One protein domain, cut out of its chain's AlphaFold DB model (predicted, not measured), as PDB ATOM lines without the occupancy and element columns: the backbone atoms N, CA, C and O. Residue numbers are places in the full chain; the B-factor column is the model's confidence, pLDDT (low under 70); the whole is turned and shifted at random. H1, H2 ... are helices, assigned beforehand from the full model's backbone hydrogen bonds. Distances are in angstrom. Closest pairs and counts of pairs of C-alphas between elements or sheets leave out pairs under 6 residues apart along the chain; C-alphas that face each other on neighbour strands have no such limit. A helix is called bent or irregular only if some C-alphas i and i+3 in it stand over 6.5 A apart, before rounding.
ATOM      1  N   THR A 320     125.582 166.964 119.390       84.81
ATOM      2  CA  THR A 320     125.245 167.084 120.815       84.81
ATOM      3  C   THR A 320     125.222 165.700 121.480       84.81
ATOM      4  O   THR A 320     125.028 164.692 120.795       84.81
ATOM      5  N   PRO A 321     125.363 165.595 122.816       86.19
ATOM      6  CA  PRO A 321     125.254 164.304 123.503       86.19
ATOM      7  C   PRO A 321     123.935 163.564 123.220       86.19
ATOM      8  O   PRO A 321     123.920 162.337 123.156       86.19
ATOM      9  N   LEU A 322     122.835 164.301 123.011       86.94
ATOM     10  CA  LEU A 322     121.540 163.723 122.639       86.94
ATOM     11  C   LEU A 322     121.550 163.158 121.217       86.94
ATOM     12  O   LEU A 322     121.015 162.072 121.007       86.94
ATOM     13  N   ASP A 323     122.192 163.844 120.268       89.38
ATOM     14  CA  ASP A 323     122.337 163.346 118.895       89.38
ATOM     15  C   ASP A 323     123.179 162.080 118.868       89.38
ATOM     16  O   ASP A 323     122.788 161.086 118.267       89.38
ATOM     17  N   GLN A 324     124.303 162.083 119.586       91.62
ATOM     18  CA  GLN A 324     125.169 160.916 119.687       91.62
ATOM     19  C   GLN A 324     124.425 159.717 120.300       91.62
ATOM     20  O   GLN A 324     124.478 158.614 119.758       91.62
ATOM     21  N   ALA A 325     123.673 159.926 121.386       90.56
ATOM     22  CA  ALA A 325     122.864 158.872 121.998       90.56
ATOM     23  C   ALA A 325     121.729 158.390 121.078       90.56
ATOM     24  O   ALA A 325     121.405 157.203 121.089       90.56
ATOM     25  N   TRP A 326     121.138 159.282 120.279       90.75
ATOM     26  CA  TRP A 326     120.120 158.926 119.289       90.75
ATOM     27  C   TRP A 326     120.695 158.049 118.171       90.75
ATOM     28  O   TRP A 326     120.119 157.014 117.855       90.75
ATOM     29  N   LEU A 327     121.867 158.393 117.629       91.38
ATOM     30  CA  LEU A 327     122.533 157.571 116.610       91.38
ATOM     31  C   LEU A 327     122.858 156.166 117.138       91.38
ATOM     32  O   LEU A 327     122.669 155.180 116.433       91.38
ATOM     33  N   LEU A 328     123.288 156.053 118.397       91.06
ATOM     34  CA  LEU A 328     123.519 154.753 119.036       91.06
ATOM     35  C   LEU A 328     122.229 153.945 119.227       91.06
ATOM     36  O   LEU A 328     122.270 152.717 119.180       91.06
ATOM     37  N   HIS A 329     121.091 154.611 119.430       89.12
ATOM     38  CA  HIS A 329     119.782 153.955 119.499       89.12
ATOM     39  C   HIS A 329     119.361 153.391 118.139       89.12
ATOM     40  O   HIS A 329     118.870 152.265 118.083       89.12
ATOM     41  N   GLU A 330     119.605 154.134 117.055       88.25
ATOM     42  CA  GLU A 330     119.379 153.659 115.681       88.25
ATOM     43  C   GLU A 330     120.264 152.437 115.373       88.25
ATOM     44  O   GLU A 330     119.761 151.418 114.906       88.25
ATOM     45  N   ILE A 331     121.548 152.480 115.745       88.38
ATOM     46  CA  ILE A 331     122.484 151.354 115.565       88.38
ATOM     47  C   ILE A 331     122.047 150.113 116.360       88.38
ATOM     48  O   ILE A 331     122.106 148.999 115.842       88.38
ATOM     49  N   ASP A 332     121.591 150.278 117.606       84.12
ATOM     50  CA  ASP A 332     121.086 149.160 118.417       84.12
ATOM     51  C   ASP A 332     119.847 148.494 117.790       84.12
ATOM     52  O   ASP A 332     119.680 147.275 117.893       84.12
ATOM     53  N   ALA A 333     118.990 149.279 117.130       80.69
ATOM     54  CA  ALA A 333     117.833 148.766 116.401       80.69
ATOM     55  C   ALA A 333     118.253 147.996 115.135       80.69
ATOM     56  O   ALA A 333     117.778 146.881 114.920       80.69
ATOM     57  N   ASP A 334     119.199 148.528 114.358       77.25
ATOM     58  CA  ASP A 334     119.699 147.888 113.134       77.25
ATOM     59  C   ASP A 334     120.434 146.563 113.425       77.25
ATOM     60  O   ASP A 334     120.264 145.570 112.708       77.25
ATOM     61  N   LEU A 335     121.205 146.500 114.518       72.00
ATOM     62  CA  LEU A 335     121.871 145.271 114.967       72.00
ATOM     63  C   LEU A 335     120.867 144.166 115.347       72.00
ATOM     64  O   LEU A 335     121.136 142.988 115.095       72.00
ATOM     65  N   LYS A 336     119.691 144.518 115.897       66.50
ATOM     66  CA  LYS A 336     118.602 143.548 116.140       66.50
ATOM     67  C   LYS A 336     118.049 142.980 114.827       66.50
ATOM     68  O   LYS A 336     117.797 141.778 114.748       66.50
ATOM     69  N   ASP A 337     117.896 143.812 113.797       58.47
ATOM     70  CA  ASP A 337     117.339 143.403 112.500       58.47
ATOM     71  C   ASP A 337     118.306 142.552 111.654       58.47
ATOM     72  O   ASP A 337     117.864 141.713 110.857       58.47
ATOM     73  N   GLY A 338     119.620 142.726 111.846       54.84
ATOM     74  CA  GLY A 338     120.682 141.941 111.204       54.84
ATOM     75  C   GLY A 338     120.838 140.511 111.745       54.84
ATOM     76  O   GLY A 338     121.239 139.612 111.002       54.84
ATOM     77  N   HIS A 353     113.320 156.394 125.767       81.69
ATOM     78  CA  HIS A 353     113.468 156.826 127.164       81.69
ATOM     79  C   HIS A 353     114.180 155.815 128.084       81.69
ATOM     80  O   HIS A 353     114.742 156.217 129.101       81.69
ATOM     81  N   ARG A 354     114.137 154.512 127.771       82.88
ATOM     82  CA  ARG A 354     114.858 153.469 128.522       82.88
ATOM     83  C   ARG A 354     116.298 153.319 128.045       82.88
ATOM     84  O   ARG A 354     117.162 152.980 128.848       82.88
ATOM     85  N   PHE A 355     116.543 153.571 126.762       85.62
ATOM     86  CA  PHE A 355     117.868 153.490 126.161       85.62
ATOM     87  C   PHE A 355     118.750 154.692 126.515       85.62
ATOM     88  O   PHE A 355     119.919 154.526 126.850       85.62
ATOM     89  N   LEU A 356     118.189 155.900 126.480       85.38
ATOM     90  CA  LEU A 356     118.929 157.160 126.558       85.38
ATOM     91  C   LEU A 356     119.951 157.267 127.714       85.38
ATOM     92  O   LEU A 356     121.077 157.685 127.441       85.38
ATOM     93  N   PRO A 357     119.663 156.863 128.971       84.69
ATOM     94  CA  PRO A 357     120.671 156.897 130.038       84.69
ATOM     95  C   PRO A 357     121.912 156.041 129.748       84.69
ATOM     96  O   PRO A 357     123.008 156.378 130.192       84.69
ATOM     97  N   TRP A 358     121.741 154.939 129.016       85.62
ATOM     98  CA  TRP A 358     122.824 154.055 128.586       85.62
ATOM     99  C   TRP A 358     123.520 154.595 127.344       85.62
ATOM    100  O   TRP A 358     124.746 154.610 127.314       85.62
ATOM    101  N   GLY A 359     122.755 155.132 126.388       88.69
ATOM    102  CA  GLY A 359     123.286 155.853 125.233       88.69
ATOM    103  C   GLY A 359     124.264 156.950 125.654       88.69
ATOM    104  O   GLY A 359     125.422 156.898 125.268       88.69
ATOM    105  N   LEU A 360     123.859 157.861 126.549       87.50
ATOM    106  CA  LEU A 360     124.717 158.950 127.056       87.50
ATOM    107  C   LEU A 360     125.985 158.470 127.782       87.50
ATOM    108  O   LEU A 360     126.996 159.167 127.805       87.50
ATOM    109  N   ARG A 361     125.945 157.297 128.423       88.12
ATOM    110  CA  ARG A 361     127.135 156.706 129.055       88.12
ATOM    111  C   ARG A 361     128.053 156.071 128.023       88.12
ATOM    112  O   ARG A 361     129.266 156.128 128.190       88.12
ATOM    113  N   LEU A 362     127.489 155.471 126.980       88.69
ATOM    114  CA  LEU A 362     128.246 154.865 125.895       88.69
ATOM    115  C   LEU A 362     128.919 155.930 125.023       88.69
ATOM    116  O   LEU A 362     130.071 155.746 124.655       88.69
ATOM    117  N   THR A 363     128.271 157.076 124.776       90.50
ATOM    118  CA  THR A 363     128.902 158.202 124.064       90.50
ATOM    119  C   THR A 363     130.170 158.680 124.770       90.50
ATOM    120  O   THR A 363     131.156 158.974 124.108       90.50
ATOM    121  N   GLN A 364     130.180 158.707 126.109       88.50
ATOM    122  CA  GLN A 364     131.376 159.049 126.892       88.50
ATOM    123  C   GLN A 364     132.496 158.018 126.709       88.50
ATOM    124  O   GLN A 364     133.652 158.399 126.567       88.50
ATOM    125  N   VAL A 365     132.158 156.724 126.680       89.19
ATOM    126  CA  VAL A 365     133.135 155.647 126.446       89.19
ATOM    127  C   VAL A 365     133.726 155.743 125.040       89.19
ATOM    128  O   VAL A 365     134.941 155.654 124.891       89.19
ATOM    129  N   LEU A 366     132.891 155.955 124.017       91.19
ATOM    130  CA  LEU A 366     133.348 156.105 122.634       91.19
ATOM    131  C   LEU A 366     134.222 157.352 122.457       91.19
ATOM    132  O   LEU A 366     135.284 157.252 121.853       91.19
ATOM    133  N   ASP A 367     133.837 158.494 123.037       90.06
ATOM    134  CA  ASP A 367     134.656 159.713 122.987       90.06
ATOM    135  C   ASP A 367     136.018 159.506 123.676       90.06
ATOM    136  O   ASP A 367     137.043 159.945 123.157       90.06
ATOM    137  N   GLU A 368     136.064 158.779 124.798       89.31
ATOM    138  CA  GLU A 368     137.319 158.445 125.479       89.31
ATOM    139  C   GLU A 368     138.226 157.534 124.629       89.31
ATOM    140  O   GLU A 368     139.424 157.798 124.491       89.31
ATOM    141  N   LEU A 369     137.655 156.494 124.012       90.94
ATOM    142  CA  LEU A 369     138.367 155.598 123.093       90.94
ATOM    143  C   LEU A 369     138.913 156.354 121.878       90.94
ATOM    144  O   LEU A 369     140.072 156.163 121.503       90.94
ATOM    145  N   ASP A 370     138.107 157.240 121.297       91.38
ATOM    146  CA  ASP A 370     138.476 158.031 120.127       91.38
ATOM    147  C   ASP A 370     139.616 159.015 120.455       91.38
ATOM    148  O   ASP A 370     140.585 159.111 119.696       91.38
ATOM    149  N   ARG A 371     139.579 159.688 121.619       88.81
ATOM    150  CA  ARG A 371     140.669 160.576 122.086       88.81
ATOM    151  C   ARG A 371     141.992 159.830 122.229       88.81
ATOM    152  O   ARG A 371     143.044 160.340 121.823       88.81
ATOM    153  N   GLU A 372     141.937 158.610 122.755       89.69
ATOM    154  CA  GLU A 372     143.092 157.725 122.931       89.69
ATOM    155  C   GLU A 372     143.461 156.931 121.660       89.69
ATOM    156  O   GLU A 372     144.417 156.149 121.682       89.69
ATOM    157  N   ARG A 373     142.756 157.154 120.538       87.50
ATOM    158  CA  ARG A 373     142.957 156.467 119.248       87.50
ATOM    159  C   ARG A 373     142.891 154.944 119.371       87.50
ATOM    160  O   ARG A 373     143.732 154.219 118.837       87.50
ATOM    161  N   ILE A 374     141.908 154.456 120.118       89.56
ATOM    162  CA  ILE A 374     141.701 153.036 120.377       89.56
ATOM    163  C   ILE A 374     140.520 152.538 119.548       89.56
ATOM    164  O   ILE A 374     139.388 152.988 119.715       89.56
ATOM    165  N   THR A 375     140.779 151.549 118.694       86.88
ATOM    166  CA  THR A 375     139.716 150.749 118.080       86.88
ATOM    167  C   THR A 375     139.229 149.724 119.095       86.88
ATOM    168  O   THR A 375     139.999 148.860 119.532       86.88
ATOM    169  N   ALA A 376     137.962 149.830 119.486       81.94
ATOM    170  CA  ALA A 376     137.357 148.931 120.448       81.94
ATOM    171  C   ALA A 376     137.381 147.482 119.949       81.94
ATOM    172  O   ALA A 376     137.169 147.190 118.771       81.94
ATOM    173  N   ARG A 377     137.627 146.557 120.877       79.81
ATOM    174  CA  ARG A 377     137.489 145.118 120.640       79.81
ATOM    175  C   ARG A 377     136.140 144.652 121.176       79.81
ATOM    176  O   ARG A 377     135.627 145.239 122.125       79.81
ATOM    177  N   ALA A 378     135.599 143.600 120.569       75.75
ATOM    178  CA  ALA A 378     134.454 142.885 121.117       75.75
ATOM    179  C   ALA A 378     134.786 142.357 122.523       75.75
ATOM    180  O   ALA A 378     135.919 141.932 122.775       75.75
ATOM    181  N   LEU A 379     133.815 142.415 123.433       73.38
ATOM    182  CA  LEU A 379     133.954 141.905 124.795       73.38
ATOM    183  C   LEU A 379     133.251 140.555 124.901       73.38
ATOM    184  O   LEU A 379     132.027 140.495 124.859       73.38
ATOM    185  N   ASP A 380     134.029 139.485 125.089       66.75
ATOM    186  CA  ASP A 380     133.507 138.109 125.155       66.75
ATOM    187  C   ASP A 380     132.489 137.914 126.297       66.75
ATOM    188  O   ASP A 380     131.546 137.129 126.180       66.75
ATOM    189  N   HIS A 381     132.673 138.642 127.405       69.56
ATOM    190  CA  HIS A 381     131.835 138.573 128.603       69.56
ATOM    191  C   HIS A 381     131.541 139.986 129.142       69.56
ATOM    192  O   HIS A 381     132.305 140.496 129.969       69.56
ATOM    193  N   PRO A 382     130.473 140.660 128.670       72.25
ATOM    194  CA  PRO A 382     130.020 141.906 129.280       72.25
ATOM    195  C   PRO A 382     129.524 141.655 130.721       72.25
ATOM    196  O   PRO A 382     129.115 140.539 131.033       72.25
ATOM    197  N   PRO A 383     129.547 142.662 131.616       73.12
ATOM    198  CA  PRO A 383     129.078 142.497 132.994       73.12
ATOM    199  C   PRO A 383     127.613 142.027 133.091       73.12
ATOM    200  O   PRO A 383     126.735 142.626 132.470       73.12
ATOM    201  N   ASP A 384     127.351 141.014 133.928       69.81
ATOM    202  CA  ASP A 384     126.038 140.348 134.058       69.81
ATOM    203  C   ASP A 384     124.910 141.270 134.571       69.81
ATOM    204  O   ASP A 384     123.739 141.052 134.270       69.81
ATOM    205  N   ASP A 385     125.249 142.319 135.329       76.38
ATOM    206  CA  ASP A 385     124.283 143.240 135.955       76.38
ATOM    207  C   ASP A 385     123.760 144.339 135.001       76.38
ATOM    208  O   ASP A 385     122.991 145.220 135.408       76.38
ATOM    209  N   LEU A 386     124.193 144.345 133.737       75.25
ATOM    210  CA  LEU A 386     123.784 145.350 132.758       75.25
ATOM    211  C   LEU A 386     122.446 144.996 132.090       75.25
ATOM    212  O   LEU A 386     122.171 143.831 131.815       75.25
ATOM    213  N   PRO A 387     121.615 145.997 131.741       74.75
ATOM    214  CA  PRO A 387     120.465 145.742 130.886       74.75
ATOM    215  C   PRO A 387     120.902 145.210 129.517       74.75
ATOM    216  O   PRO A 387     121.933 145.608 128.979       74.75
ATOM    217  N   GLU A 388     120.063 144.366 128.920       73.19
ATOM    218  CA  GLU A 388     120.371 143.612 127.697       73.19
ATOM    219  C   GLU A 388     120.874 144.485 126.534       73.19
ATOM    220  O   GLU A 388     121.849 144.138 125.873       73.19
ATOM    221  N   ALA A 389     120.268 145.661 126.322       68.25
ATOM    222  CA  ALA A 389     120.705 146.604 125.289       68.25
ATOM    223  C   ALA A 389     122.141 147.112 125.525       68.25
ATOM    224  O   ALA A 389     122.936 147.195 124.593       68.25
ATOM    225  N   ALA A 390     122.493 147.413 126.777       74.94
ATOM    226  CA  ALA A 390     123.839 147.837 127.147       74.94
ATOM    227  C   ALA A 390     124.853 146.689 127.022       74.94
ATOM    228  O   ALA A 390     125.948 146.896 126.502       74.94
ATOM    229  N   ALA A 391     124.483 145.480 127.456       78.25
ATOM    230  CA  ALA A 391     125.334 144.298 127.349       78.25
ATOM    231  C   ALA A 391     125.642 143.945 125.883       78.25
ATOM    232  O   ALA A 391     126.797 143.697 125.544       78.25
ATOM    233  N   ARG A 392     124.637 143.999 124.997       77.12
ATOM    234  CA  ARG A 392     124.803 143.752 123.555       77.12
ATOM    235  C   ARG A 392     125.732 144.768 122.894       77.12
ATOM    236  O   ARG A 392     126.639 144.378 122.168       77.12
ATOM    237  N   LEU A 393     125.541 146.060 123.167       77.00
ATOM    238  CA  LEU A 393     126.400 147.105 122.600       77.00
ATOM    239  C   LEU A 393     127.859 146.977 123.058       77.00
ATOM    240  O   LEU A 393     128.762 147.321 122.303       77.00
ATOM    241  N   LEU A 394     128.100 146.469 124.271       78.62
ATOM    242  CA  LEU A 394     129.449 146.168 124.752       78.62
ATOM    243  C   LEU A 394     130.035 144.895 124.131       78.62
ATOM    244  O   LEU A 394     131.233 144.865 123.854       78.62
ATOM    245  N   ALA A 395     129.216 143.866 123.897       80.94
ATOM    246  CA  ALA A 395     129.661 142.634 123.247       80.94
ATOM    247  C   ALA A 395     130.246 142.926 121.856       80.94
ATOM    248  O   ALA A 395     131.349 142.478 121.555       80.94
ATOM    249  N   ASP A 396     129.584 143.783 121.075       81.19
ATOM    250  CA  ASP A 396     130.002 144.166 119.719       81.19
ATOM    251  C   ASP A 396     130.604 145.584 119.638       81.19
ATOM    252  O   ASP A 396     130.518 146.247 118.602       81.19
ATOM    253  N   LEU A 397     131.244 146.069 120.714       86.69
ATOM    254  CA  LEU A 397     131.681 147.470 120.851       86.69
ATOM    255  C   LEU A 397     132.501 147.997 119.657       86.69
ATOM    256  O   LEU A 397     132.343 149.151 119.265       86.69
ATOM    257  N   GLY A 398     133.342 147.155 119.047       87.00
ATOM    258  CA  GLY A 398     134.109 147.512 117.846       87.00
ATOM    259  C   GLY A 398     133.243 147.774 116.610       87.00
ATOM    260  O   GLY A 398     133.474 148.742 115.886       87.00
ATOM    261  N   ALA A 399     132.215 146.951 116.380       87.00
ATOM    262  CA  ALA A 399     131.270 147.153 115.281       87.00
ATOM    263  C   ALA A 399     130.369 148.369 115.542       87.00
ATOM    264  O   ALA A 399     130.116 149.154 114.630       87.00
ATOM    265  N   VAL A 400     129.955 148.566 116.800       89.94
ATOM    266  CA  VAL A 400     129.183 149.740 117.230       89.94
ATOM    267  C   VAL A 400     129.974 151.028 117.010       89.94
ATOM    268  O   VAL A 400     129.430 151.972 116.445       89.94
ATOM    269  N   GLN A 401     131.256 151.072 117.396       92.00
ATOM    270  CA  GLN A 401     132.123 152.236 117.172       92.00
ATOM    271  C   GLN A 401     132.242 152.561 115.673       92.00
ATOM    272  O   GLN A 401     132.070 153.715 115.283       92.00
ATOM    273  N   ALA A 402     132.466 151.551 114.826       91.00
ATOM    274  CA  ALA A 402     132.568 151.743 113.379       91.00
ATOM    275  C   ALA A 402     131.257 152.270 112.763       91.00
ATOM    276  O   ALA A 402     131.276 153.263 112.033       91.00
ATOM    277  N   ALA A 403     130.118 151.661 113.109       91.94
ATOM    278  CA  ALA A 403     128.802 152.103 112.650       91.94
ATOM    279  C   ALA A 403     128.465 153.520 113.147       91.94
ATOM    280  O   ALA A 403     127.879 154.320 112.418       91.94
ATOM    281  N   PHE A 404     128.875 153.862 114.372       93.81
ATOM    282  CA  PHE A 404     128.706 155.197 114.941       93.81
ATOM    283  C   PHE A 404     129.481 156.259 114.154       93.81
ATOM    284  O   PHE A 404     128.920 157.300 113.806       93.81
ATOM    285  N   HIS A 405     130.740 155.986 113.802       92.69
ATOM    286  CA  HIS A 405     131.538 156.885 112.962       92.69
ATOM    287  C   HIS A 405     130.968 157.026 111.544       92.69
ATOM    288  O   HIS A 405     130.954 158.136 111.007       92.69
ATOM    289  N   GLU A 406     130.445 155.947 110.956       92.88
ATOM    290  CA  GLU A 406     129.773 155.980 109.649       92.88
ATOM    291  C   GLU A 406     128.502 156.846 109.685       92.88
ATOM    292  O   GLU A 406     128.318 157.723 108.838       92.88
ATOM    293  N   GLN A 407     127.659 156.671 110.707       92.19
ATOM    294  CA  GLN A 407     126.430 157.447 110.906       92.19
ATOM    295  C   GLN A 407     126.703 158.945 111.130       92.19
ATOM    296  O   GLN A 407     125.959 159.785 110.609       92.19
ATOM    297  N   LEU A 408     127.770 159.286 111.868       91.25
ATOM    298  CA  LEU A 408     128.242 160.665 112.034       91.25
ATOM    299  C   LEU A 408     128.673 161.266 110.691       91.25
ATOM    300  O   LEU A 408     128.216 162.348 110.322       91.25
ATOM    301  N   ALA A 409     129.501 160.545 109.927       88.56
ATOM    302  CA  ALA A 409     129.974 161.000 108.622       88.56
ATOM    303  C   ALA A 409     128.820 161.208 107.626       88.56
ATOM    304  O   ALA A 409     128.773 162.243 106.961       88.56
ATOM    305  N   ALA A 410     127.852 160.287 107.579       89.69
ATOM    306  CA  ALA A 410     126.689 160.363 106.692       89.69
ATOM    307  C   ALA A 410     125.807 161.602 106.936       89.69
ATOM    308  O   ALA A 410     125.151 162.086 106.015       89.69
ATOM    309  N   ARG A 411     125.798 162.135 108.164       86.50
ATOM    310  CA  ARG A 411     125.028 163.331 108.556       86.50
ATOM    311  C   ARG A 411     125.872 164.608 108.619       86.50
ATOM    312  O   ARG A 411     125.372 165.635 109.067       86.50
ATOM    313  N   ASN A 412     127.129 164.558 108.169       84.56
ATOM    314  CA  ASN A 412     128.106 165.644 108.290       84.56
ATOM    315  C   ASN A 412     128.270 166.153 109.740       84.56
ATOM    316  O   ASN A 412     128.335 167.355 110.008       84.56
TER     317      ASN A 412
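AT A GLANCE: This is residues 320 to 338 and 353 to 412 of the 1221 residues of the protein "PDDEXK_1 domain-containing protein" of Desulfonatronum sp. SC1 (UniProt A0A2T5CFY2). Kinked H2 and H1 cross nearly at right angles, H4 packs on H1, and short H3 lies near the other three, while residues 372 to 387 run round the outside as a long loop. The printed part has 79 residues with four named helices, H1 to H4 in chain order, and no named strand: all helix. It is compact, radius of gyration of the C-alphas 11.8 A, spanning 36 by 29 by 24 A.

IN THESE COORDINATES: Find C-alpha 353 at (113.468, 156.826, 127.164); H2 runs to 371, 27.9 A, kinked by 26 degrees near 360 and only just irregular, C-alphas 354 and 357 being 6.9 A apart. H1 is residues 321 to 338, 25.9 A; H3 388 to 395, 10.3 A; H4 397 to 410, 19.8 A, ending at (126.689, 160.363, 106.692).

HOW THE PARTS SIT: H2, with residues 355 to 363 alone, touches H1, about perpendicular at 77 degrees; their closest C-alphas, Ala 325 and Gly 359, are 4.4 A apart. H1, with 327 to 331 alone, touches H4 at a steep tilt of 64 degrees, opposite ways; the closest C-alphas, Leu 328 and Phe 404, are 6.6 A apart. H3 is close but not clearly touching H2, with the C-alphas of Trp 358 and Ala 390 closest at 6.5 A. Every O i to N i+4 pair is within hydrogen-bond range in H1, H3 and H4, and 11 of 15 in H2.

THE WHOLE: The C-alphas farthest apart, Asp 384 and Asn 412, are 36.2 A apart. Residues 339 to 352 are not printed, a 23.0 A gap between C-alphas 338 and 353. The link from H2 to H3 is long. Look for pLDDT under 70 at residues 336 to 338, 380 to 381, 384 and 389.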